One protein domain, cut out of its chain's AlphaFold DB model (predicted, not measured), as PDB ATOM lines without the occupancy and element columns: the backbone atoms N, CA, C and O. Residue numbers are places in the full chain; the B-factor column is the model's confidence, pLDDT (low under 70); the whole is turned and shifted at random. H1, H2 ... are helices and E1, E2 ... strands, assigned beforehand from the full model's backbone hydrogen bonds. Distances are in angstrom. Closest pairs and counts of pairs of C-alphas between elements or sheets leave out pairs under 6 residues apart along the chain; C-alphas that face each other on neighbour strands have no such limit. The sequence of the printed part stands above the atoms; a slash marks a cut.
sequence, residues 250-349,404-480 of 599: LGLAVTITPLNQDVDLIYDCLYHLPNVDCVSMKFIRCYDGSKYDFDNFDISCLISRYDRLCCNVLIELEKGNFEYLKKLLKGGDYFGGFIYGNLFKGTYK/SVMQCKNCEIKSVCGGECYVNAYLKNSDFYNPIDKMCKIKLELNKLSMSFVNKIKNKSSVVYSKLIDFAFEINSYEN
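Overview. This is residues 250 to 349 and 404 to 480 of the 599 residues of a protein of Ruminococcus sp. AM34-10LB (UniProt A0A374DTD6). A small sheet of two parallel strands, E1 and E2, has helices H1 and H3 packed on it and makes one side of a mostly helical body; two long helices, H2 and H8, run side by side, H2 packing on H1 and H3, and H8 lying farther from the sheet. H9 folds back from the end of H8 as a V, H4 crosses H8 near the middle of the whole, and the small helices H5, H6 and H7 lie toward the other end of H8 with few contacts. The printed part has 177 residues, with nine named helices and two strands in the order E1 H1 E2 H2 H3 H4 H5 H6 H7 H8 H9; the class is mostly helix. It is compact, with a radius of gyration of the C-alphas of 16.5 A and spans of 47 by 35 by 33 A.

Along the chain. E1, residues 250 to 256, begins at C-alpha 250 (13.266, 30.506, 10.277) and is 18.8 A long; E2, residues 276 to 283, is 20.4 A. H1 is residues 263 to 271, H3 323 to 330 and H4 334 to 343. H2, residues 299 to 318, measures 28.8 A. H5 is residues 406 to 409, H6 414 to 417 and H7 422 to 429. H8, residues 437 to 460, measures 34.5 A from C-alpha 437 (-0.253, 54.597, 29.171). H9, residues 462 to 478, measures 24.7 A and ends at C-alpha 478 (-2.292, 27.999, 7.628).

Arrangement. E1 and E2 are parallel at 21 degrees, with N 252 and O 278 at 2.8 A and N 282 and O 254 at 2.9 A, within hydrogen-bond range. E1, H1 and E2 form a strand-helix-strand unit, two parallel neighbour strands with a helix between, its crossover right-handed. The closest C-alphas of E2 and H3 are those of Cys 278 and Lys 327, 4.1 A. H1 touches H2 at a steep tilt of 41 degrees, with the C-alphas of Asp 264 and Leu 309 closest at 4.4 A. H2 touches H8 at a shallow tilt of 21 degrees, the same way; the C-alphas of Ile 299 and Ile 442 are closest, 6.3 A. H4 touches H8, which touches it with residues 446 to 454 alone, at a steep tilt of 49 degrees, with the C-alphas of Ile 339 and Ser 450 closest at 5.1 A. H8 and H9 touch at a steep tilt of 53 degrees, opposite ways, through residues 454 to 458 and 464 to 465 alone; the C-alphas of Lys 458 and Tyr 465 are closest, 5.2 A. H6 touches H4, with the C-alphas of Gly 341 and Val 416 closest at 6.4 A; H5 is close to H6 but not clearly touching, and H7 touches no helix. Every O i to N i+4 pair is within hydrogen-bond range in H1, H2, H7 and H8, against 3 of 4 in H3, 5 of 6 in H4 and 12 of 13 in H9; H5 and H6 are too short for such a pair.

Size, cuts and confidence. The C-alphas farthest apart are those of Lys 319 and Ser 430, 48.7 A. Residues 350 to 403 are not printed, and C-alphas 349 and 404 are 13.4 A apart across this cut. Of the links printed whole, E2 to H2 is long, with 15 residues. The mean pLDDT of the printed part is 92.2; residues 476 to 479 are under 70.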
ATOM      1  N   LEU A 250      13.468  30.246   8.857       97.06
ATOM      2  CA  LEU A 250      13.266  30.506  10.277       97.06
ATOM      3  C   LEU A 250      12.610  31.871  10.477       97.06
ATOM      4  O   LEU A 250      12.921  32.834   9.772       97.06
ATOM      5  N   GLY A 251      11.734  31.964  11.476       97.38
ATOM      6  CA  GLY A 251      11.244  33.253  11.954       97.38
ATOM      7  C   GLY A 251      12.326  33.979  12.752       97.38
ATOM      8  O   GLY A 251      12.969  33.385  13.616       97.38
ATOM      9  N   LEU A 252      12.541  35.263  12.492       97.94
ATOM     10  CA  LEU A 252      13.464  36.093  13.260       97.94
ATOM     11  C   LEU A 252      12.686  36.873  14.320       97.94
ATOM     12  O   LEU A 252      11.784  37.641  13.992       97.94
ATOM     13  N   ALA A 253      13.029  36.678  15.590       96.12
ATOM     14  CA  ALA A 253      12.415  37.359  16.722       96.12
ATOM     15  C   ALA A 253      13.353  38.444  17.265       96.12
ATOM     16  O   ALA A 253      14.424  38.152  17.800       96.12
ATOM     17  N   VAL A 254      12.919  39.697  17.162       97.06
ATOM     18  CA  VAL A 254      13.671  40.877  17.594       97.06
ATOM     19  C   VAL A 254      13.078  41.402  18.895       97.06
ATOM     20  O   VAL A 254      11.861  41.587  18.999       97.06
ATOM     21  N   THR A 255      13.928  41.690  19.884       95.88
ATOM     22  CA  THR A 255      13.513  42.467  21.059       95.88
ATOM     23  C   THR A 255      13.836  43.940  20.828       95.88
ATOM     24  O   THR A 255      14.998  44.343  20.826       95.88
ATOM     25  N   ILE A 256      12.793  44.742  20.623       97.50
ATOM     26  CA  ILE A 256      12.900  46.196  20.540       97.50
ATOM     27  C   ILE A 256      12.951  46.754  21.958       97.50
ATOM     28  O   ILE A 256      12.101  46.456  22.798       97.50
ATOM     29  N   THR A 257      13.948  47.584  22.210       97.00
ATOM     30  CA  THR A 257      14.273  48.227  23.480       97.00
ATOM     31  C   THR A 257      14.421  49.736  23.254       97.00
ATOM     32  O   THR A 257      14.571  50.169  22.107       97.00
ATOM     33  N   PRO A 258      14.478  50.552  24.319       96.94
ATOM     34  CA  PRO A 258      14.806  51.972  24.198       96.94
ATOM     35  C   PRO A 258      16.127  52.255  23.459       96.94
ATOM     36  O   PRO A 258      16.312  53.339  22.913       96.94
ATOM     37  N   LEU A 259      17.041  51.278  23.421       95.88
ATOM     38  CA  LEU A 259      18.385  51.416  22.859       95.88
ATOM     39  C   LEU A 259      18.499  51.004  21.379       95.88
ATOM     40  O   LEU A 259      19.569  51.169  20.804       95.88
ATOM     41  N   ASN A 260      17.448  50.445  20.767       96.56
ATOM     42  CA  ASN A 260      17.449  49.983  19.369       96.56
ATOM     43  C   ASN A 260      16.092  50.231  18.685       96.56
ATOM     44  O   ASN A 260      15.426  49.312  18.211       96.56
ATOM     45  N   GLN A 261      15.667  51.495  18.655       97.50
ATOM     46  CA  GLN A 261      14.360  51.903  18.125       97.50
ATOM     47  C   GLN A 261      14.316  52.009  16.587       97.50
ATOM     48  O   GLN A 261      13.239  52.227  16.035       97.50
ATOM     49  N   ASP A 262      15.445  51.831  15.887       97.38
ATOM     50  CA  ASP A 262      15.578  51.904  14.421       97.38
ATOM     51  C   ASP A 262      14.958  50.697  13.686       97.38
ATOM     52  O   ASP A 262      15.628  49.977  12.945       97.38
ATOM     53  N   VAL A 263      13.658  50.466  13.893       98.06
ATOM     54  CA  VAL A 263      12.915  49.284  13.417       98.06
ATOM     55  C   VAL A 263      12.962  49.076  11.902       98.06
ATOM     56  O   VAL A 263      12.977  47.942  11.441       98.06
ATOM     57  N   ASP A 264      13.020  50.147  11.117       98.38
ATOM     58  CA  ASP A 264      13.173  50.117   9.661       98.38
ATOM     59  C   ASP A 264      14.533  49.565   9.227       98.38
ATOM     60  O   ASP A 264      14.577  48.745   8.314       98.38
ATOM     61  N   LEU A 265      15.626  49.961   9.890       98.38
ATOM     62  CA  LEU A 265      16.973  49.453   9.588       98.38
ATOM     63  C   LEU A 265      17.154  48.029  10.093       98.38
ATOM     64  O   LEU A 265      17.753  47.201   9.412       98.38
ATOM     65  N   ILE A 266      16.618  47.739  11.280       98.38
ATOM     66  CA  ILE A 266      16.608  46.388  11.837       98.38
ATOM     67  C   ILE A 266      15.867  45.453  10.881       98.38
ATOM     68  O   ILE A 266      16.411  44.420  10.498       98.38
ATOM     69  N   TYR A 267      14.655  45.818  10.459       98.31
ATOM     70  CA  TYR A 267      13.868  44.994   9.549       98.31
ATOM     71  C   TYR A 267      14.570  44.798   8.201       98.31
ATOM     72  O   TYR A 267      14.671  43.661   7.744       98.31
ATOM     73  N   ASP A 268      15.095  45.868   7.597       97.88
ATOM     74  CA  ASP A 268      15.805  45.808   6.313       97.88
ATOM     75  C   ASP A 268      17.041  44.893   6.389       97.88
ATOM     76  O   ASP A 268      17.194  43.963   5.594       97.88
ATOM     77  N   CYS A 269      17.864  45.055   7.431       97.75
ATOM     78  CA  CYS A 269      19.029  44.206   7.676       97.75
ATOM     79  C   CYS A 269      18.645  42.724   7.801       97.75
ATOM     80  O   CYS A 269      19.249  41.856   7.165       97.75
ATOM     81  N   LEU A 270      17.617  42.427   8.600       98.12
ATOM     82  CA  LEU A 270      17.178  41.058   8.858       98.12
ATOM     83  C   LEU A 270      16.465  40.431   7.656       98.12
ATOM     84  O   LEU A 270      16.620  39.234   7.424       98.12
ATOM     85  N   TYR A 271      15.735  41.210   6.854       97.38
ATOM     86  CA  TYR A 271      15.090  40.737   5.627       97.38
ATOM     87  C   TYR A 271      16.095  40.096   4.656       97.38
ATOM     88  O   TYR A 271      15.771  39.087   4.012       97.38
ATOM     89  N   HIS A 272      17.305  40.663   4.588       96.38
ATOM     90  CA  HIS A 272      18.401  40.236   3.716       96.38
ATOM     91  C   HIS A 272      19.231  39.060   4.252       96.38
ATOM     92  O   HIS A 272      20.117  38.566   3.547       96.38
ATOM     93  N   LEU A 273      18.956  38.569   5.464       97.69
ATOM     94  CA  LEU A 273      19.606  37.364   5.969       97.69
ATOM     95  C   LEU A 273      19.123  36.102   5.222       97.69
ATOM     96  O   LEU A 273      18.005  36.049   4.699       97.69
ATOM     97  N   PRO A 274      19.965  35.055   5.149       95.69
ATOM     98  CA  PRO A 274      19.595  33.799   4.510       95.69
ATOM     99  C   PRO A 274      18.524  33.064   5.321       95.69
ATOM    100  O   PRO A 274      18.493  33.149   6.546       95.69
ATOM    101  N   ASN A 275      17.686  32.292   4.625       96.06
ATOM    102  CA  ASN A 275      16.694  31.399   5.234       96.06
ATOM    103  C   ASN A 275      15.719  32.098   6.195       96.06
ATOM    104  O   ASN A 275      15.309  31.524   7.198       96.06
ATOM    105  N   VAL A 276      15.319  33.332   5.886       96.75
ATOM    106  CA  VAL A 276      14.346  34.086   6.692       96.75
ATOM    107  C   VAL A 276      12.927  33.834   6.208       96.75
ATOM    108  O   VAL A 276      12.619  34.081   5.037       96.75
ATOM    109  N   ASP A 277      12.072  33.375   7.119       95.88
ATOM    110  CA  ASP A 277      10.644  33.153   6.878       95.88
ATOM    111  C   ASP A 277       9.809  34.395   7.186       95.88
ATOM    112  O   ASP A 277       8.964  34.800   6.393       95.88
ATOM    113  N   CYS A 278      10.071  35.016   8.332       96.50
ATOM    114  CA  CYS A 278       9.398  36.221   8.796       96.50
ATOM    115  C   CYS A 278      10.293  36.985   9.775       96.50
ATOM    116  O   CYS A 278      11.272  36.435  10.285       96.50
ATOM    117  N   VAL A 279       9.961  38.245  10.046       97.62
ATOM    118  CA  VAL A 279      10.624  39.064  11.071       97.62
ATOM    119  C   VAL A 279       9.547  39.617  11.993       97.62
ATOM    120  O   VAL A 279       8.614  40.272  11.545       97.62
ATOM    121  N   SER A 280       9.660  39.322  13.284       96.44
ATOM    122  CA  SER A 280       8.724  39.756  14.320       96.44
ATOM    123  C   SER A 280       9.443  40.641  15.326       96.44
ATOM    124  O   SER A 280      10.335  40.178  16.038       96.44
ATOM    125  N   MET A 281       9.033  41.902  15.418       97.06
ATOM    126  CA  MET A 281       9.585  42.878  16.347       97.06
ATOM    127  C   MET A 281       8.652  43.038  17.547       97.06
ATOM    128  O   MET A 281       7.479  43.408  17.430       97.06
ATOM    129  N   LYS A 282       9.168  42.715  18.737       94.69
ATOM    130  CA  LYS A 282       8.426  42.784  19.999       94.69
ATOM    131  C   LYS A 282       9.093  43.736  20.970       94.69
ATOM    132  O   LYS A 282      10.292  43.649  21.200       94.69
ATOM    133  N   PHE A 283       8.303  44.622  21.568       95.44
ATOM    134  CA  PHE A 283       8.798  45.496  22.623       95.44
ATOM    135  C   PHE A 283       9.176  44.694  23.869       95.44
ATOM    136  O   PHE A 283       8.476  43.755  24.262       95.44
ATOM    137  N   ILE A 284      10.287  45.091  24.479       94.12
ATOM    138  CA  ILE A 284      10.772  44.581  25.755       94.12
ATOM    139  C   ILE A 284       9.715  44.722  26.858       94.12
ATOM    140  O   ILE A 284       8.923  45.664  26.879       94.12
ATOM    141  N   ARG A 285       9.728  43.769  27.791       91.00
ATOM    142  CA  ARG A 285       8.876  43.739  28.984       91.00
ATOM    143  C   ARG A 285       9.750  43.957  30.215       91.00
ATOM    144  O   ARG A 285      10.115  42.998  30.886       91.00
ATOM    145  N   CYS A 286      10.164  45.199  30.437       91.75
ATOM    146  CA  CYS A 286      11.080  45.559  31.514       91.75
ATOM    147  C   CYS A 286      10.612  46.850  32.188       91.75
ATOM    148  O   CYS A 286      10.321  47.816  31.489       91.75
ATOM    149  N   TYR A 287      10.537  46.837  33.519       91.50
ATOM    150  CA  TYR A 287      10.051  47.939  34.360       91.50
ATOM    151  C   TYR A 287      10.882  48.024  35.654       91.50
ATOM    152  O   TYR A 287      10.337  48.028  36.756       91.50
ATOM    153  N   ASP A 288      12.208  47.976  35.520       90.50
ATOM    154  CA  ASP A 288      13.178  47.860  36.619       90.50
ATOM    155  C   ASP A 288      13.986  49.148  36.882       90.50
ATOM    156  O   ASP A 288      14.914  49.150  37.690       90.50
ATOM    157  N   GLY A 289      13.677  50.246  36.185       91.12
ATOM    158  CA  GLY A 289      14.420  51.506  36.242       91.12
ATOM    159  C   GLY A 289      15.781  51.489  35.534       91.12
ATOM    160  O   GLY A 289      16.494  52.494  35.554       91.12
ATOM    161  N   SER A 290      16.173  50.382  34.899       93.75
ATOM    162  CA  SER A 290      17.407  50.298  34.118       93.75
ATOM    163  C   SER A 290      17.296  51.080  32.805       93.75
ATOM    164  O   SER A 290      16.228  51.520  32.386       93.75
ATOM    165  N   LYS A 291      18.402  51.181  32.059       94.69
ATOM    166  CA  LYS A 291      18.386  51.731  30.690       94.69
ATOM    167  C   LYS A 291      17.483  50.953  29.713       94.69
ATOM    168  O   LYS A 291      17.163  51.474  28.650       94.69
ATOM    169  N   TYR A 292      17.110  49.714  30.048       95.00
ATOM    170  CA  TYR A 292      16.205  48.875  29.261       95.00
ATOM    171  C   TYR A 292      14.738  49.019  29.681       95.00
ATOM    172  O   TYR A 292      13.880  48.448  29.007       95.00
ATOM    173  N   ASP A 293      14.451  49.763  30.755       95.38
ATOM    174  CA  ASP A 293      13.086  50.025  31.204       95.38
ATOM    175  C   ASP A 293      12.253  50.579  30.044       95.38
ATOM    176  O   ASP A 293      12.661  51.509  29.340       95.38
ATOM    177  N   PHE A 294      11.082  49.989  29.833       96.06
ATOM    178  CA  PHE A 294      10.146  50.372  28.789       96.06
ATOM    179  C   PHE A 294       9.730  51.850  28.897       96.06
ATOM    180  O   PHE A 294       9.371  52.484  27.904       96.06
ATOM    181  N   ASP A 295       9.818  52.461  30.075       95.75
ATOM    182  CA  ASP A 295       9.575  53.889  30.210       95.75
ATOM    183  C   ASP A 295      10.627  54.785  29.550       95.75
ATOM    184  O   ASP A 295      10.352  55.964  29.326       95.75
ATOM    185  N   ASN A 296      11.764  54.248  29.125       96.88
ATOM    186  CA  ASN A 296      12.775  55.024  28.410       96.88
ATOM    187  C   ASN A 296      12.532  55.110  26.892       96.88
ATOM    188  O   ASN A 296      13.322  55.742  26.194       96.88
ATOM    189  N   PHE A 297      11.470  54.493  26.353       97.94
ATOM    190  CA  PHE A 297      11.133  54.622  24.930       97.94
ATOM    191  C   PHE A 297      10.837  56.076  24.531       97.94
ATOM    192  O   PHE A 297      10.015  56.751  25.160       97.94
ATOM    193  N   ASP A 298      11.426  56.507  23.414       97.88
ATOM    194  CA  ASP A 298      11.067  57.754  22.740       97.88
ATOM    195  C   ASP A 298      10.009  57.443  21.679       97.88
ATOM    196  O   ASP A 298      10.304  56.980  20.576       97.88
ATOM    197  N   ILE A 299       8.750  57.706  22.024       97.75
ATOM    198  CA  ILE A 299       7.608  57.408  21.156       97.75
ATOM    199  C   ILE A 299       7.731  58.146  19.818       97.75
ATOM    200  O   ILE A 299       7.468  57.554  18.777       97.75
ATOM    201  N   SER A 300       8.141  59.416  19.820       97.44
ATOM    202  CA  SER A 300       8.222  60.215  18.593       97.44
ATOM    203  C   SER A 300       9.289  59.661  17.652       97.44
ATOM    204  O   SER A 300       9.042  59.514  16.453       97.44
ATOM    205  N   CYS A 301      10.453  59.298  18.204       97.94
ATOM    206  CA  CYS A 301      11.499  58.611  17.457       97.94
ATOM    207  C   CYS A 301      10.972  57.288  16.888       97.94
ATOM    208  O   CYS A 301      10.988  57.096  15.672       97.94
ATOM    209  N   LEU A 302      10.423  56.417  17.739       98.31
ATOM    210  CA  LEU A 302       9.934  55.096  17.354       98.31
ATOM    211  C   LEU A 302       8.891  55.156  16.228       98.31
ATOM    212  O   LEU A 302       9.007  54.428  15.243       98.31
ATOM    213  N   ILE A 303       7.890  56.034  16.338       98.19
ATOM    214  CA  ILE A 303       6.846  56.184  15.313       98.19
ATOM    215  C   ILE A 303       7.434  56.709  13.998       98.19
ATOM    216  O   ILE A 303       7.066  56.212  12.935       98.19
ATOM    217  N   SER A 304       8.414  57.620  14.046       98.25
ATOM    218  CA  SER A 304       9.144  58.043  12.843       98.25
ATOM    219  C   SER A 304       9.903  56.886  12.178       98.25
ATOM    220  O   SER A 304       9.960  56.818  10.949       98.25
ATOM    221  N   ARG A 305      10.457  55.945  12.956       98.38
ATOM    222  CA  ARG A 305      11.119  54.748  12.410       98.38
ATOM    223  C   ARG A 305      10.122  53.786  11.758       98.38
ATOM    224  O   ARG A 305      10.406  53.268  10.683       98.38
ATOM    225  N   TYR A 306       8.926  53.609  12.322       98.62
ATOM    226  CA  TYR A 306       7.861  52.847  11.656       98.62
ATOM    227  C   TYR A 306       7.330  53.539  10.389       98.62
ATOM    228  O   TYR A 306       7.049  52.861   9.403       98.62
ATOM    229  N   ASP A 307       7.235  54.871  10.364       98.31
ATOM    230  CA  ASP A 307       6.869  55.621   9.151       98.31
ATOM    231  C   ASP A 307       7.894  55.391   8.021       98.31
ATOM    232  O   ASP A 307       7.527  55.099   6.877       98.31
ATOM    233  N   ARG A 308       9.194  55.382   8.357       98.50
ATOM    234  CA  ARG A 308      10.262  54.995   7.421       98.50
ATOM    235  C   ARG A 308      10.141  53.546   6.960       98.50
ATOM    236  O   ARG A 308      10.298  53.290   5.768       98.50
ATOM    237  N   LEU A 309       9.807  52.612   7.854       98.62
ATOM    238  CA  LEU A 309       9.560  51.215   7.481       98.62
ATOM    239  C   LEU A 309       8.429  51.123   6.447       98.62
ATOM    240  O   LEU A 309       8.599  50.468   5.422       98.62
ATOM    241  N   CYS A 310       7.315  51.831   6.655       98.56
ATOM    242  CA  CYS A 310       6.236  51.934   5.670       98.56
ATOM    243  C   CYS A 310       6.733  52.474   4.322       98.56
ATOM    244  O   CYS A 310       6.371  51.937   3.276       98.56
ATOM    245  N   CYS A 311       7.573  53.512   4.325       98.25
ATOM    246  CA  CYS A 311       8.168  54.042   3.099       98.25
ATOM    247  C   CYS A 311       9.035  52.997   2.378       98.25
ATOM    248  O   CYS A 311       8.872  52.820   1.171       98.25
ATOM    249  N   ASN A 312       9.884  52.264   3.105       98.44
ATOM    250  CA  ASN A 312      10.703  51.186   2.543       98.44
ATOM    251  C   ASN A 312       9.825  50.091   1.927       98.44
ATOM    252  O   ASN A 312      10.064  49.678   0.794       98.44
ATOM    253  N   VAL A 313       8.754  49.682   2.619       98.12
ATOM    254  CA  VAL A 313       7.802  48.707   2.073       98.12
ATOM    255  C   VAL A 313       7.177  49.216   0.774       98.12
ATOM    256  O   VAL A 313       7.118  48.470  -0.197       98.12
ATOM    257  N   LEU A 314       6.728  50.475   0.711       97.50
ATOM    258  CA  LEU A 314       6.137  51.031  -0.514       97.50
ATOM    259  C   LEU A 314       7.127  51.025  -1.686       97.50
ATOM    260  O   LEU A 314       6.730  50.697  -2.800       97.50
ATOM    261  N   ILE A 315       8.398  51.348  -1.431       97.50
ATOM    262  CA  ILE A 315       9.466  51.299  -2.438       97.50
ATOM    263  C   ILE A 315       9.669  49.861  -2.938       97.50
ATOM    264  O   ILE A 315       9.768  49.632  -4.141       97.50
ATOM    265  N   GLU A 316       9.701  48.874  -2.042       98.12
ATOM    266  CA  GLU A 316       9.852  47.465  -2.423       98.12
ATOM    267  C   GLU A 316       8.632  46.934  -3.189       98.12
ATOM    268  O   GLU A 316       8.787  46.197  -4.164       98.12
ATOM    269  N   LEU A 317       7.421  47.372  -2.835       96.88
ATOM    270  CA  LEU A 317       6.203  47.054  -3.584       96.88
ATOM    271  C   LEU A 317       6.236  47.623  -5.010       96.88
ATOM    272  O   LEU A 317       5.845  46.924  -5.944       96.88
ATOM    273  N   GLU A 318       6.745  48.844  -5.201       95.44
ATOM    274  CA  GLU A 318       6.933  49.455  -6.528       95.44
ATOM    275  C   GLU A 318       7.951  48.688  -7.386       95.44
ATOM    276  O   GLU A 318       7.783  48.579  -8.599       95.44
ATOM    277  N   LYS A 319       8.964  48.080  -6.757       96.56
ATOM    278  CA  LYS A 319       9.919  47.169  -7.414       96.56
ATOM    279  C   LYS A 319       9.356  45.760  -7.655       96.56
ATOM    280  O   LYS A 319      10.054  44.912  -8.206       96.56
ATOM    281  N   GLY A 320       8.122  45.481  -7.229       95.88
ATOM    282  CA  GLY A 320       7.487  44.164  -7.331       95.88
ATOM    283  C   GLY A 320       7.891  43.165  -6.237       95.88
ATOM    284  O   GLY A 320       7.477  42.005  -6.290       95.88
ATOM    285  N   ASN A 321       8.651  43.586  -5.223       97.12
ATOM    286  CA  ASN A 321       9.088  42.747  -4.108       97.12
ATOM    287  C   ASN A 321       8.023  42.670  -3.000       97.12
ATOM    288  O   ASN A 321       8.161  43.213  -1.904       97.12
ATOM    289  N   PHE A 322       6.939  41.949  -3.282       96.19
ATOM    290  CA  PHE A 322       5.853  41.742  -2.318       96.19
ATOM    291  C   PHE A 322       6.274  40.896  -1.099       96.19
ATOM    292  O   PHE A 322       5.697  41.018  -0.017       96.19
ATOM    293  N   GLU A 323       7.320  40.075  -1.240       95.94
ATOM    294  CA  GLU A 323       7.861  39.262  -0.146       95.94
ATOM    295  C   GLU A 323       8.391  40.119   1.013       95.94
ATOM    296  O   GLU A 323       8.336  39.684   2.163       95.94
ATOM    297  N   TYR A 324       8.845  41.353   0.748       97.38
ATOM    298  CA  TYR A 324       9.255  42.288   1.799       97.38
ATOM    299  C   TYR A 324       8.112  42.622   2.760       97.38
ATOM    300  O   TYR A 324       8.336  42.654   3.963       97.38
ATOM    301  N   LEU A 325       6.876  42.794   2.279       96.12
ATOM    302  CA  LEU A 325       5.715  42.986   3.155       96.12
ATOM    303  C   LEU A 325       5.253  41.662   3.780       96.12
ATOM    304  O   LEU A 325       4.954  41.618   4.971       96.12
ATOM    305  N   LYS A 326       5.238  40.562   3.015       95.25
ATOM    306  CA  LYS A 326       4.797  39.256   3.535       95.25
ATOM    307  C   LYS A 326       5.584  38.813   4.763       95.25
ATOM    308  O   LYS A 326       4.980  38.352   5.725       95.25
ATOM    309  N   LYS A 327       6.909  38.984   4.767       95.88
ATOM    310  CA  LYS A 327       7.755  38.598   5.909       95.88
ATOM    311  C   LYS A 327       7.460  39.398   7.187       95.88
ATOM    312  O   LYS A 327       7.678  38.864   8.273       95.88
ATOM    313  N   LEU A 328       6.938  40.622   7.077       95.25
ATOM    314  CA  LEU A 328       6.497  41.435   8.218       95.25
ATOM    315  C   LEU A 328       5.158  40.933   8.767       95.25
ATOM    316  O   LEU A 328       4.940  40.925   9.973       95.25
ATOM    317  N   LEU A 329       4.261  40.510   7.874       93.12
ATOM    318  CA  LEU A 329       2.888  40.125   8.210       93.12
ATOM    319  C   LEU A 329       2.726  38.651   8.604       93.12
ATOM    320  O   LEU A 329       1.795  38.323   9.328       93.12
ATOM    321  N   LYS A 330       3.603  37.761   8.123       90.00
ATOM    322  CA  LYS A 330       3.532  36.313   8.382       90.00
ATOM    323  C   LYS A 330       3.854  35.955   9.833       90.00
ATOM    324  O   LYS A 330       3.359  34.966  10.360       90.00
ATOM    325  N   GLY A 331       4.750  36.719  10.449       84.00
ATOM    326  CA  GLY A 331       5.131  36.530  11.840       84.00
ATOM    327  C   GLY A 331       4.142  37.185  12.795       84.00
ATOM    328  O   GLY A 331       3.254  37.935  12.404       84.00
ATOM    329  N   GLY A 332       4.349  36.975  14.090       84.06
ATOM    330  CA  GLY A 332       3.559  37.643  15.114       84.06
ATOM    331  C   GLY A 332       3.974  39.096  15.343       84.06
ATOM    332  O   GLY A 332       4.024  39.477  16.500       84.06
ATOM    333  N   ASP A 333       4.335  39.896  14.338       91.44
ATOM    334  CA  ASP A 333       4.825  41.276  14.516       91.44
ATOM    335  C   ASP A 333       3.777  42.222  15.151       91.44
ATOM    336  O   ASP A 333       2.573  42.059  14.952       91.44
ATOM    337  N   TYR A 334       4.201  43.217  15.949       89.69
ATOM    338  CA  TYR A 334       3.254  44.188  16.532       89.69
ATOM    339  C   TYR A 334       2.594  45.083  15.478       89.69
ATOM    340  O   TYR A 334       1.379  45.267  15.522       89.69
ATOM    341  N   PHE A 335       3.377  45.656  14.563       95.81
ATOM    342  CA  PHE A 335       2.869  46.569  13.543       95.81
ATOM    343  C   PHE A 335       2.174  45.805  12.414       95.81
ATOM    344  O   PHE A 335       1.095  46.205  11.980       95.81
ATOM    345  N   GLY A 336       2.715  44.647  12.029       94.19
ATOM    346  CA  GLY A 336       2.069  43.718  11.109       94.19
ATOM    347  C   GLY A 336       0.664  43.316  11.566       94.19
ATOM    348  O   GLY A 336      -0.266  43.337  10.764       94.19
ATOM    349  N   GLY A 337       0.462  43.080  12.869       90.38
ATOM    350  CA  GLY A 337      -0.863  42.817  13.437       90.38
ATOM    351  C   GLY A 337      -1.860  43.980  13.307       90.38
ATOM    352  O   GLY A 337      -3.059  43.736  13.163       90.38
ATOM    353  N   PHE A 338      -1.393  45.236  13.327       93.94
ATOM    354  CA  PHE A 338      -2.240  46.409  13.070       93.94
ATOM    355  C   PHE A 338      -2.570  46.568  11.587       93.94
ATOM    356  O   PHE A 338      -3.726  46.820  11.260       93.94
ATOM    357  N   ILE A 339      -1.594  46.365  10.693       94.38
ATOM    358  CA  ILE A 339      -1.843  46.332   9.243       94.38
ATOM    359  C   ILE A 339      -2.911  45.280   8.945       94.38
ATOM    360  O   ILE A 339      -3.924  45.594   8.329       94.38
ATOM    361  N   TYR A 340      -2.718  44.065   9.461       87.62
ATOM    362  CA  TYR A 340      -3.651  42.958   9.309       87.62
ATOM    363  C   TYR A 340      -5.057  43.313   9.808       87.62
ATOM    364  O   TYR A 340      -6.033  43.178   9.075       87.62
ATOM    365  N   GLY A 341      -5.170  43.819  11.041       86.06
ATOM    366  CA  GLY A 341      -6.460  44.199  11.623       86.06
ATOM    367  C   GLY A 341      -7.183  45.292  10.830       86.06
ATOM    368  O   GLY A 341      -8.400  45.232  10.683       86.06
ATOM    369  N   ASN A 342      -6.443  46.254  10.275       92.00
ATOM    370  CA  ASN A 342      -7.016  47.364   9.514       92.00
ATOM    371  C   ASN A 342      -7.360  47.017   8.057       92.00
ATOM    372  O   ASN A 342      -8.117  47.760   7.436       92.00
ATOM    373  N   LEU A 343      -6.893  45.880   7.523       89.50
ATOM    374  CA  LEU A 343      -7.405  45.339   6.257       89.50
ATOM    375  C   LEU A 343      -8.868  44.897   6.386       89.50
ATOM    376  O   LEU A 343      -9.671  45.132   5.485       89.50
ATOM    377  N   PHE A 344      -9.233  44.306   7.527       82.75
ATOM    378  CA  PHE A 344     -10.583  43.810   7.805       82.75
ATOM    379  C   PHE A 344     -11.365  44.802   8.668       82.75
ATOM    380  O   PHE A 344     -11.611  44.592   9.859       82.75
ATOM    381  N   LYS A 345     -11.750  45.916   8.044       83.62
ATOM    382  CA  LYS A 345     -12.491  47.010   8.685       83.62
ATOM    383  C   LYS A 345     -13.791  46.522   9.337       83.62
ATOM    384  O   LYS A 345     -14.548  45.732   8.773       83.62
ATOM    385  N   GLY A 346     -14.080  47.036  10.529       76.12
ATOM    386  CA  GLY A 346     -15.268  46.687  11.307       76.12
ATOM    387  C   GLY A 346     -15.220  45.305  11.964       76.12
ATOM    388  O   GLY A 346     -16.269  44.783  12.336       76.12
ATOM    389  N   THR A 347     -14.033  44.707  12.097       76.94
ATOM    390  CA  THR A 347     -13.788  43.576  13.007       76.94
ATOM    391  C   THR A 347     -13.615  44.070  14.446       76.94
ATOM    392  O   THR A 347     -13.230  45.216  14.670       76.94
ATOM    393  N   TYR A 348     -13.909  43.231  15.445       79.38
ATOM    394  CA  TYR A 348     -13.842  43.630  16.855       79.38
ATOM    395  C   TYR A 348     -13.060  42.622  17.688       79.38
ATOM    396  O   TYR A 348     -13.461  41.472  17.839       79.38
ATOM    397  N   LYS A 349     -11.958  43.080  18.283       81.44
ATOM    398  CA  LYS A 349     -11.227  42.368  19.332       81.44
ATOM    399  C   LYS A 349     -11.711  42.859  20.685       81.44
ATOM    400  O   LYS A 349     -11.403  43.974  21.098       81.44
ATOM    401  N   SER A 404     -14.677  46.155  30.337       83.44
ATOM    402  CA  SER A 404     -14.496  46.054  31.790       83.44
ATOM    403  C   SER A 404     -13.343  46.916  32.316       83.44
ATOM    404  O   SER A 404     -13.273  47.188  33.512       83.44
ATOM    405  N   VAL A 405     -12.430  47.358  31.444       86.44
ATOM    406  CA  VAL A 405     -11.264  48.175  31.814       86.44
ATOM    407  C   VAL A 405     -11.533  49.643  31.493       86.44
ATOM    408  O   VAL A 405     -11.662  50.011  30.328       86.44
ATOM    409  N   MET A 406     -11.566  50.505  32.517       86.00
ATOM    410  CA  MET A 406     -11.971  51.917  32.390       86.00
ATOM    411  C   MET A 406     -11.180  52.688  31.319       86.00
ATOM    412  O   MET A 406     -11.780  53.393  30.507       86.00
ATOM    413  N   GLN A 407      -9.853  52.523  31.278       88.56
ATOM    414  CA  GLN A 407      -9.007  53.167  30.266       88.56
ATOM    415  C   GLN A 407      -9.300  52.655  28.843       88.56
ATOM    416  O   GLN A 407      -9.289  53.430  27.890       88.56
ATOM    417  N   CYS A 408      -9.606  51.362  28.679       90.19
ATOM    418  CA  CYS A 408      -9.920  50.775  27.373       90.19
ATOM    419  C   CYS A 408     -11.329  51.140  26.893       90.19
ATOM    420  O   CYS A 408     -11.512  51.378  25.702       90.19
ATOM    421  N   LYS A 409     -12.304  51.244  27.801       86.81
ATOM    422  CA  LYS A 409     -13.711  51.522  27.479       86.81
ATOM    423  C   LYS A 409     -13.888  52.782  26.627       86.81
ATOM    424  O   LYS A 409     -14.708  52.794  25.707       86.81
ATOM    425  N   ASN A 410     -13.091  53.809  26.922       85.12
ATOM    426  CA  ASN A 410     -13.106  55.108  26.248       85.12
ATOM    427  C   ASN A 410     -12.001  55.271  25.187       85.12
ATOM    428  O   ASN A 410     -11.854  56.361  24.643       85.12
ATOM    429  N   CYS A 411     -11.221  54.224  24.903       89.88
ATOM    430  CA  CYS A 411     -10.105  54.285  23.964       89.88
ATOM    431  C   CYS A 411     -10.579  54.211  22.505       89.88
ATOM    432  O   CYS A 411     -11.385  53.352  22.145       89.88
ATOM    433  N   GLU A 412      -9.991  55.058  21.655       90.50
ATOM    434  CA  GLU A 412     -10.274  55.181  20.217       90.50
ATOM    435  C   GLU A 412     -10.092  53.851  19.458       90.50
ATOM    436  O   GLU A 412     -10.838  53.532  18.534       90.50
ATOM    437  N   ILE A 413      -9.091  53.055  19.845       91.31
ATOM    438  CA  ILE A 413      -8.661  51.853  19.109       91.31
ATOM    439  C   ILE A 413      -8.960  50.552  19.854       91.31
ATOM    440  O   ILE A 413      -8.364  49.516  19.548       91.31
ATOM    441  N   LYS A 414      -9.848  50.582  20.857       88.25
ATOM    442  CA  LYS A 414     -10.123  49.425  21.728       88.25
ATOM    443  C   LYS A 414     -10.441  48.154  20.934       88.25
ATOM    444  O   LYS A 414      -9.868  47.106  21.218       88.25
ATOM    445  N   SER A 415     -11.239  48.293  19.878       84.19
ATOM    446  CA  SER A 415     -11.693  47.210  19.002       84.19
ATOM    447  C   SER A 415     -10.598  46.635  18.101       84.19
ATOM    448  O   SER A 415     -10.736  45.511  17.635       84.19
ATOM    449  N   VAL A 416      -9.507  47.372  17.859       88.25
ATOM    450  CA  VAL A 416      -8.353  46.881  17.083       88.25
ATOM    451  C   VAL A 416      -7.282  46.301  18.005       88.25
ATOM    452  O   VAL A 416      -6.661  45.282  17.704       88.25
ATOM    453  N   CYS A 417      -7.062  46.957  19.143       89.19
ATOM    454  CA  CYS A 417      -6.025  46.612  20.105       89.19
ATOM    455  C   CYS A 417      -6.379  45.374  20.942       89.19
ATOM    456  O   CYS A 417      -5.487  44.594  21.268       89.19
ATOM    457  N   GLY A 418      -7.648  45.219  21.344       85.12
ATOM    458  CA  GLY A 418      -8.093  44.193  22.299       85.12
ATOM    459  C   GLY A 418      -7.626  44.422  23.747       85.12
ATOM    460  O   GLY A 418      -8.034  43.708  24.657       85.12
ATOM    461  N   GLY A 419      -6.789  45.437  23.990       88.12
ATOM    462  CA  GLY A 419      -6.228  45.786  25.296       88.12
ATOM    463  C   GLY A 419      -4.722  45.517  25.414       88.12
ATOM    464  O   GLY A 419      -4.035  45.111  24.474       88.12
ATOM    465  N   GLU A 420      -4.157  45.831  26.578       89.31
ATOM    466  CA  GLU A 420      -2.720  45.693  26.854       89.31
ATOM    467  C   GLU A 420      -2.381  44.324  27.481       89.31
ATOM    468  O   GLU A 420      -3.264  43.581  27.909       89.31
ATOM    469  N   CYS A 421      -1.108  43.931  27.452       91.00
ATOM    470  CA  CYS A 421      -0.610  42.676  27.995       91.00
ATOM    471  C   CYS A 421      -0.830  42.584  29.515       91.00
ATOM    472  O   CYS A 421      -0.321  43.406  30.268       91.00
ATOM    473  N   TYR A 422      -1.490  41.518  29.987       90.50
ATOM    474  CA  TYR A 422      -1.657  41.253  31.427       90.50
ATOM    475  C   TYR A 422      -0.328  41.286  32.194       90.50
ATOM    476  O   TYR A 422      -0.254  41.813  33.299       90.50
ATOM    477  N   VAL A 423       0.736  40.753  31.586       90.81
ATOM    478  CA  VAL A 423       2.060  40.681  32.213       90.81
ATOM    479  C   VAL A 423       2.680  42.058  32.372       90.81
ATOM    480  O   VAL A 423       3.259  42.335  33.410       90.81
ATOM    481  N   ASN A 424       2.556  42.927  31.370       91.56
ATOM    482  CA  ASN A 424       3.124  44.267  31.460       91.56
ATOM    483  C   ASN A 424       2.395  45.076  32.537       91.56
ATOM    484  O   ASN A 424       3.053  45.639  33.408       91.56
ATOM    485  N   ALA A 425       1.056  45.054  32.523       90.19
ATOM    486  CA  ALA A 425       0.234  45.632  33.585       90.19
ATOM    487  C   ALA A 425       0.680  45.135  34.971       90.19
ATOM    488  O   ALA A 425       0.946  45.945  35.856       90.19
ATOM    489  N   TYR A 426       0.877  43.822  35.128       91.00
ATOM    490  CA  TYR A 426       1.276  43.238  36.408       91.00
ATOM    491  C   TYR A 426       2.680  43.672  36.828       91.00
ATOM    492  O   TYR A 426       2.873  44.105  37.957       91.00
ATOM    493  N   LEU A 427       3.659  43.610  35.922       89.25
ATOM    494  CA  LEU A 427       5.035  44.008  36.223       89.25
ATOM    495  C   LEU A 427       5.149  45.501  36.564       89.25
ATOM    496  O   LEU A 427       5.985  45.860  37.385       89.25
ATOM    497  N   LYS A 428       4.332  46.364  35.946       90.25
ATOM    498  CA  LYS A 428       4.400  47.814  36.164       90.25
ATOM    499  C   LYS A 428       3.548  48.294  37.338       90.25
ATOM    500  O   LYS A 428       4.000  49.134  38.112       90.25
ATOM    501  N   ASN A 429       2.325  47.787  37.451       88.62
ATOM    502  CA  ASN A 429       1.302  48.309  38.358       88.62
ATOM    503  C   ASN A 429       0.969  47.347  39.510       88.62
ATOM    504  O   ASN A 429       0.184  47.701  40.383       88.62
ATOM    505  N   SER A 430       1.544  46.135  39.524       86.88
ATOM    506  CA  SER A 430       1.128  45.042  40.424       86.88
ATOM    507  C   SER A 430      -0.364  44.701  40.299       86.88
ATOM    508  O   SER A 430      -0.998  44.249  41.251       86.88
ATOM    509  N   ASP A 431      -0.937  44.917  39.111       86.12
ATOM    510  CA  ASP A 431      -2.328  44.613  38.791       86.12
ATOM    511  C   ASP A 431      -2.462  44.000  37.387       86.12
ATOM    512  O   ASP A 431      -1.620  44.187  36.520       86.12
ATOM    513  N   PHE A 432      -3.527  43.242  37.138       82.25
ATOM    514  CA  PHE A 432      -3.717  42.546  35.858       82.25
ATOM    515  C   PHE A 432      -4.366  43.404  34.767       82.25
ATOM    516  O   PHE A 432      -4.369  43.028  33.591       82.25
ATOM    517  N   TYR A 433      -5.004  44.510  35.146       83.62
ATOM    518  CA  TYR A 433      -6.085  45.103  34.366       83.62
ATOM    519  C   TYR A 433      -5.730  46.479  33.823       83.62
ATOM    520  O   TYR A 433      -6.088  46.781  32.687       83.62
ATOM    521  N   ASN A 434      -5.031  47.311  34.584       86.81
ATOM    522  CA  ASN A 434      -4.717  48.670  34.182       86.81
ATOM    523  C   ASN A 434      -3.591  48.649  33.152       86.81
ATOM    524  O   ASN A 434      -2.485  48.189  33.445       86.81
ATOM    525  N   PRO A 435      -3.865  49.093  31.918       89.00
ATOM    526  CA  PRO A 435      -2.858  49.084  30.884       89.00
ATOM    527  C   PRO A 435      -1.824  50.192  31.124       89.00
ATOM    528  O   PRO A 435      -2.008  51.103  31.926       89.00
ATOM    529  N   ILE A 436      -0.704  50.098  30.412       92.12
ATOM    530  CA  ILE A 436       0.394  51.059  30.528       92.12
ATOM    531  C   ILE A 436       0.196  52.178  29.513       92.12
ATOM    532  O   ILE A 436       0.261  51.931  28.305       92.12
ATOM    533  N   ASP A 437       0.034  53.411  29.993       92.94
ATOM    534  CA  ASP A 437      -0.253  54.597  29.171       92.94
ATOM    535  C   ASP A 437       0.716  54.761  27.992       92.94
ATOM    536  O   ASP A 437       0.302  54.997  26.855       92.94
ATOM    537  N   LYS A 438       2.018  54.566  28.231       95.00
ATOM    538  CA  LYS A 438       3.051  54.661  27.187       95.00
ATOM    539  C   LYS A 438       2.868  53.614  26.083       95.00
ATOM    540  O   LYS A 438       2.958  53.952  24.904       95.00
ATOM    541  N   MET A 439       2.554  52.369  26.446       94.94
ATOM    542  CA  MET A 439       2.259  51.310  25.476       94.94
ATOM    543  C   MET A 439       0.956  51.603  24.725       94.94
ATOM    544  O   MET A 439       0.897  51.432  23.509       94.94
ATOM    545  N   CYS A 440      -0.079  52.081  25.421       94.56
ATOM    546  CA  CYS A 440      -1.336  52.501  24.803       94.56
ATOM    547  C   CYS A 440      -1.112  53.596  23.754       94.56
ATOM    548  O   CYS A 440      -1.642  53.492  22.649       94.56
ATOM    549  N   LYS A 441      -0.271  54.592  24.057       96.25
ATOM    550  CA  LYS A 441       0.089  55.657  23.116       96.25
ATOM    551  C   LYS A 441       0.853  55.126  21.901       96.25
ATOM    552  O   LYS A 441       0.493  55.468  20.783       96.25
ATOM    553  N   ILE A 442       1.842  54.246  22.089       96.94
ATOM    554  CA  ILE A 442       2.545  53.599  20.963       96.94
ATOM    555  C   ILE A 442       1.549  52.848  20.069       96.94
ATOM    556  O   ILE A 442       1.549  53.028  18.856       96.94
ATOM    557  N   LYS A 443       0.663  52.038  20.657       95.94
ATOM    558  CA  LYS A 443      -0.354  51.288  19.908       95.94
ATOM    559  C   LYS A 443      -1.322  52.199  19.152       95.94
ATOM    560  O   LYS A 443      -1.681  51.872  18.025       95.94
ATOM    561  N   LEU A 444      -1.734  53.318  19.749       95.69
ATOM    562  CA  LEU A 444      -2.594  54.314  19.107       95.69
ATOM    563  C   LEU A 444      -1.945  54.877  17.841       95.69
ATOM    564  O   LEU A 444      -2.549  54.835  16.771       95.69
ATOM    565  N   GLU A 445      -0.705  55.344  17.960       97.38
ATOM    566  CA  GLU A 445       0.051  55.929  16.850       97.38
ATOM    567  C   GLU A 445       0.346  54.898  15.752       97.38
ATOM    568  O   GLU A 445       0.134  55.170  14.572       97.38
ATOM    569  N   LEU A 446       0.749  53.675  16.123       97.50
ATOM    570  CA  LEU A 446       0.957  52.584  15.167       97.50
ATOM    571  C   LEU A 446      -0.332  52.193  14.442       97.50
ATOM    572  O   LEU A 446      -0.304  51.925  13.242       97.50
ATOM    573  N   ASN A 447      -1.470  52.187  15.137       96.50
ATOM    574  CA  ASN A 447      -2.754  51.913  14.510       96.50
ATOM    575  C   ASN A 447      -3.105  52.990  13.473       96.50
ATOM    576  O   ASN A 447      -3.414  52.649  12.330       96.50
ATOM    577  N   LYS A 448      -2.984  54.274  13.835       97.19
ATOM    578  CA  LYS A 448      -3.220  55.402  12.918       97.19
ATOM    579  C   LYS A 448      -2.292  55.334  11.697       97.19
ATOM    580  O   LYS A 448      -2.770  55.369  10.563       97.19
ATOM    581  N   LEU A 449      -0.995  55.105  11.913       98.31
ATOM    582  CA  LEU A 449      -0.022  54.898  10.837       98.31
ATOM    583  C   LEU A 449      -0.412  53.723   9.926       98.31
ATOM    584  O   LEU A 449      -0.348  53.851   8.704       98.31
ATOM    585  N   SER A 450      -0.849  52.594  10.491       97.38
ATOM    586  CA  SER A 450      -1.240  51.421   9.699       97.38
ATOM    587  C   SER A 450      -2.495  51.666   8.848       97.38
ATOM    588  O   SER A 450      -2.528  51.230   7.700       97.38
ATOM    589  N   MET A 451      -3.483  52.427   9.339       97.06
ATOM    590  CA  MET A 451      -4.660  52.825   8.551       97.06
ATOM    591  C   MET A 451      -4.251  53.688   7.354       97.06
ATOM    592  O   MET A 451      -4.643  53.401   6.220       97.06
ATOM    593  N   SER A 452      -3.408  54.703   7.584       97.56
ATOM    594  CA  SER A 452      -2.854  55.543   6.514       97.56
ATOM    595  C   SER A 452      -2.012  54.733   5.527       97.56
ATOM    596  O   SER A 452      -2.100  54.963   4.323       97.56
ATOM    597  N   PHE A 453      -1.236  53.756   6.002       97.94
ATOM    598  CA  PHE A 453      -0.422  52.875   5.166       97.94
ATOM    599  C   PHE A 453      -1.269  51.972   4.261       97.94
ATOM    600  O   PHE A 453      -1.057  51.951   3.047       97.94
ATOM    601  N   VAL A 454      -2.268  51.285   4.820       96.25
ATOM    602  CA  VAL A 454      -3.198  50.440   4.055       96.25
ATOM    603  C   VAL A 454      -3.970  51.280   3.033       96.25
ATOM    604  O   VAL A 454      -4.062  50.897   1.867       96.25
ATOM    605  N   ASN A 455      -4.452  52.464   3.431       95.50
ATOM    606  CA  ASN A 455      -5.109  53.402   2.519       95.50
ATOM    607  C   ASN A 455      -4.178  53.847   1.378       95.50
ATOM    608  O   ASN A 455      -4.587  53.910   0.220       95.50
ATOM    609  N   LYS A 456      -2.898  54.098   1.682       95.81
ATOM    610  CA  LYS A 456      -1.891  54.452   0.675       95.81
ATOM    611  C   LYS A 456      -1.675  53.336  -0.342       95.81
ATOM    612  O   LYS A 456      -1.557  53.629  -1.528       95.81
ATOM    613  N   ILE A 457      -1.622  52.077   0.104       95.69
ATOM    614  CA  ILE A 457      -1.505  50.911  -0.786       95.69
ATOM    615  C   ILE A 457      -2.730  50.818  -1.696       95.69
ATOM    616  O   ILE A 457      -2.557  50.740  -2.912       95.69
ATOM    617  N   LYS A 458      -3.943  50.898  -1.124       93.12
ATOM    618  CA  LYS A 458      -5.213  50.899  -1.872       93.12
ATOM    619  C   LYS A 458      -5.206  51.957  -2.981       93.12
ATOM    620  O   LYS A 458      -5.444  51.630  -4.138       93.12
ATOM    621  N   ASN A 459      -4.842  53.195  -2.640       91.44
ATOM    622  CA  ASN A 459      -4.834  54.322  -3.576       91.44
ATOM    623  C   ASN A 459      -3.731  54.237  -4.640       91.44
ATOM    624  O   ASN A 459      -3.910  54.734  -5.749       91.44
ATOM    625  N   LYS A 460      -2.576  53.642  -4.316       91.75
ATOM    626  CA  LYS A 460      -1.470  53.489  -5.272       91.75
ATOM    627  C   LYS A 460      -1.692  52.345  -6.259       91.75
ATOM    628  O   LYS A 460      -1.302  52.469  -7.416       91.75
ATOM    629  N   SER A 461      -2.235  51.211  -5.809       91.94
ATOM    630  CA  SER A 461      -2.417  50.033  -6.659       91.94
ATOM    631  C   SER A 461      -3.477  49.082  -6.106       91.94
ATOM    632  O   SER A 461      -3.233  48.348  -5.145       91.94
ATOM    633  N   SER A 462      -4.620  49.007  -6.791       89.94
ATOM    634  CA  SER A 462      -5.678  48.033  -6.495       89.94
ATOM    635  C   SER A 462      -5.181  46.587  -6.592       89.94
ATOM    636  O   SER A 462      -5.547  45.759  -5.770       89.94
ATOM    637  N   VAL A 463      -4.270  46.290  -7.527       92.31
ATOM    638  CA  VAL A 463      -3.682  44.950  -7.692       92.31
ATOM    639  C   VAL A 463      -2.856  44.539  -6.472       92.31
ATOM    640  O   VAL A 463      -2.971  43.408  -6.001       92.31
ATOM    641  N   VAL A 464      -2.010  45.434  -5.948       94.06
ATOM    642  CA  VAL A 464      -1.215  45.148  -4.741       94.06
ATOM    643  C   VAL A 464      -2.120  45.032  -3.518       94.06
ATOM    644  O   VAL A 464      -1.902  44.154  -2.687       94.06
ATOM    645  N   TYR A 465      -3.150  45.874  -3.431       93.94
ATOM    646  CA  TYR A 465      -4.142  45.802  -2.366       93.94
ATOM    647  C   TYR A 465      -4.901  44.467  -2.370       93.94
ATOM    648  O   TYR A 465      -4.956  43.811  -1.335       93.94
ATOM    649  N   SER A 466      -5.386  43.995  -3.525       91.00
ATOM    650  CA  SER A 466      -6.025  42.676  -3.637       91.00
ATOM    651  C   SER A 466      -5.079  41.546  -3.227       91.00
ATOM    652  O   SER A 466      -5.457  40.712  -2.414       91.00
ATOM    653  N   LYS A 467      -3.813  41.569  -3.677       93.06
ATOM    654  CA  LYS A 467      -2.800  40.583  -3.246       93.06
ATOM    655  C   LYS A 467      -2.575  40.582  -1.733       93.06
ATOM    656  O   LYS A 467      -2.294  39.537  -1.155       93.06
ATOM    657  N   LEU A 468      -2.650  41.751  -1.100       93.38
ATOM    658  CA  LEU A 468      -2.531  41.891   0.347       93.38
ATOM    659  C   LEU A 468      -3.735  41.295   1.081       93.38
ATOM    660  O   LEU A 468      -3.536  40.607   2.079       93.38
ATOM    661  N   ILE A 469      -4.949  41.492   0.566       90.44
ATOM    662  CA  ILE A 469      -6.160  40.848   1.090       90.44
ATOM    663  C   ILE A 469      -6.083  39.323   0.928       90.44
ATOM    664  O   ILE A 469      -6.289  38.603   1.902       90.44
ATOM    665  N   ASP A 470      -5.709  38.831  -0.257       87.81
ATOM    666  CA  ASP A 470      -5.565  37.393  -0.526       87.81
ATOM    667  C   ASP A 470      -4.549  36.750   0.425       87.81
ATOM    668  O   ASP A 470      -4.819  35.721   1.042       87.81
ATOM    669  N   PHE A 471      -3.395  37.397   0.612       89.94
ATOM    670  CA  PHE A 471      -2.372  36.929   1.541       89.94
ATOM    671  C   PHE A 471      -2.850  36.942   3.001       89.94
ATOM    672  O   PHE A 471      -2.512  36.050   3.780       89.94
ATOM    673  N   ALA A 472      -3.661  37.929   3.383       85.50
ATOM    674  CA  ALA A 472      -4.225  38.001   4.722       85.50
ATOM    675  C   ALA A 472      -5.223  36.855   5.001       85.50
ATOM    676  O   ALA A 472      -5.261  36.335   6.120       85.50
ATOM    677  N   PHE A 473      -5.982  36.413   3.993       80.19
ATOM    678  CA  PHE A 473      -6.786  35.188   4.078       80.19
ATOM    679  C   PHE A 473      -5.918  33.921   4.102       80.19
ATOM    680  O   PHE A 473      -6.213  32.993   4.856       80.19
ATOM    681  N   GLU A 474      -4.829  33.891   3.327       79.44
ATOM    682  CA  GLU A 474      -3.892  32.763   3.277       79.44
ATOM    683  C   GLU A 474      -3.291  32.467   4.662       79.44
ATOM    684  O   GLU A 474      -3.345  31.326   5.121       79.44
ATOM    685  N   ILE A 475      -2.790  33.487   5.373       75.06
ATOM    686  CA  ILE A 475      -2.200  33.324   6.718       75.06
ATOM    687  C   ILE A 475      -3.197  32.693   7.697       75.06
ATOM    688  O   ILE A 475      -2.846  31.722   8.365       75.06
ATOM    689  N   ASN A 476      -4.446  33.169   7.729       66.69
ATOM    690  CA  ASN A 476      -5.483  32.598   8.597       66.69
ATOM    691  C   ASN A 476      -5.747  31.114   8.312       66.69
ATOM    692  O   ASN A 476      -6.104  30.354   9.211       66.69
ATOM    693  N   SER A 477      -5.592  30.689   7.057       61.38
ATOM    694  CA  SER A 477      -5.825  29.298   6.671       61.38
ATOM    695  C   SER A 477      -4.704  28.352   7.129       61.38
ATOM    696  O   SER A 477      -5.001  27.232   7.547       61.38
ATOM    697  N   TYR A 478      -3.437  28.799   7.148       60.31
ATOM    698  CA  TYR A 478      -2.292  27.999   7.628       60.31
ATOM    699  C   TYR A 478      -2.368  27.652   9.121       60.31
ATOM    700  O   TYR A 478      -1.718  26.710   9.587       60.31
ATOM    701  N   GLU A 479      -3.148  28.406   9.892       58.84
ATOM    702  CA  GLU A 479      -3.314  28.175  11.325       58.84
ATOM    703  C   GLU A 479      -4.266  27.009  11.646       58.84
ATOM    704  O   GLU A 479      -4.426  26.655  12.809       58.84
ATOM    705  N   ASN A 480      -4.839  26.341  10.638       72.31
ATOM    706  CA  ASN A 480      -5.834  25.285  10.821       72.31
ATOM    707  C   ASN A 480      -5.405  23.939  10.212       72.31
ATOM    708  O   ASN A 480      -4.640  23.879   9.251       72.31
TER     709      ASN A 480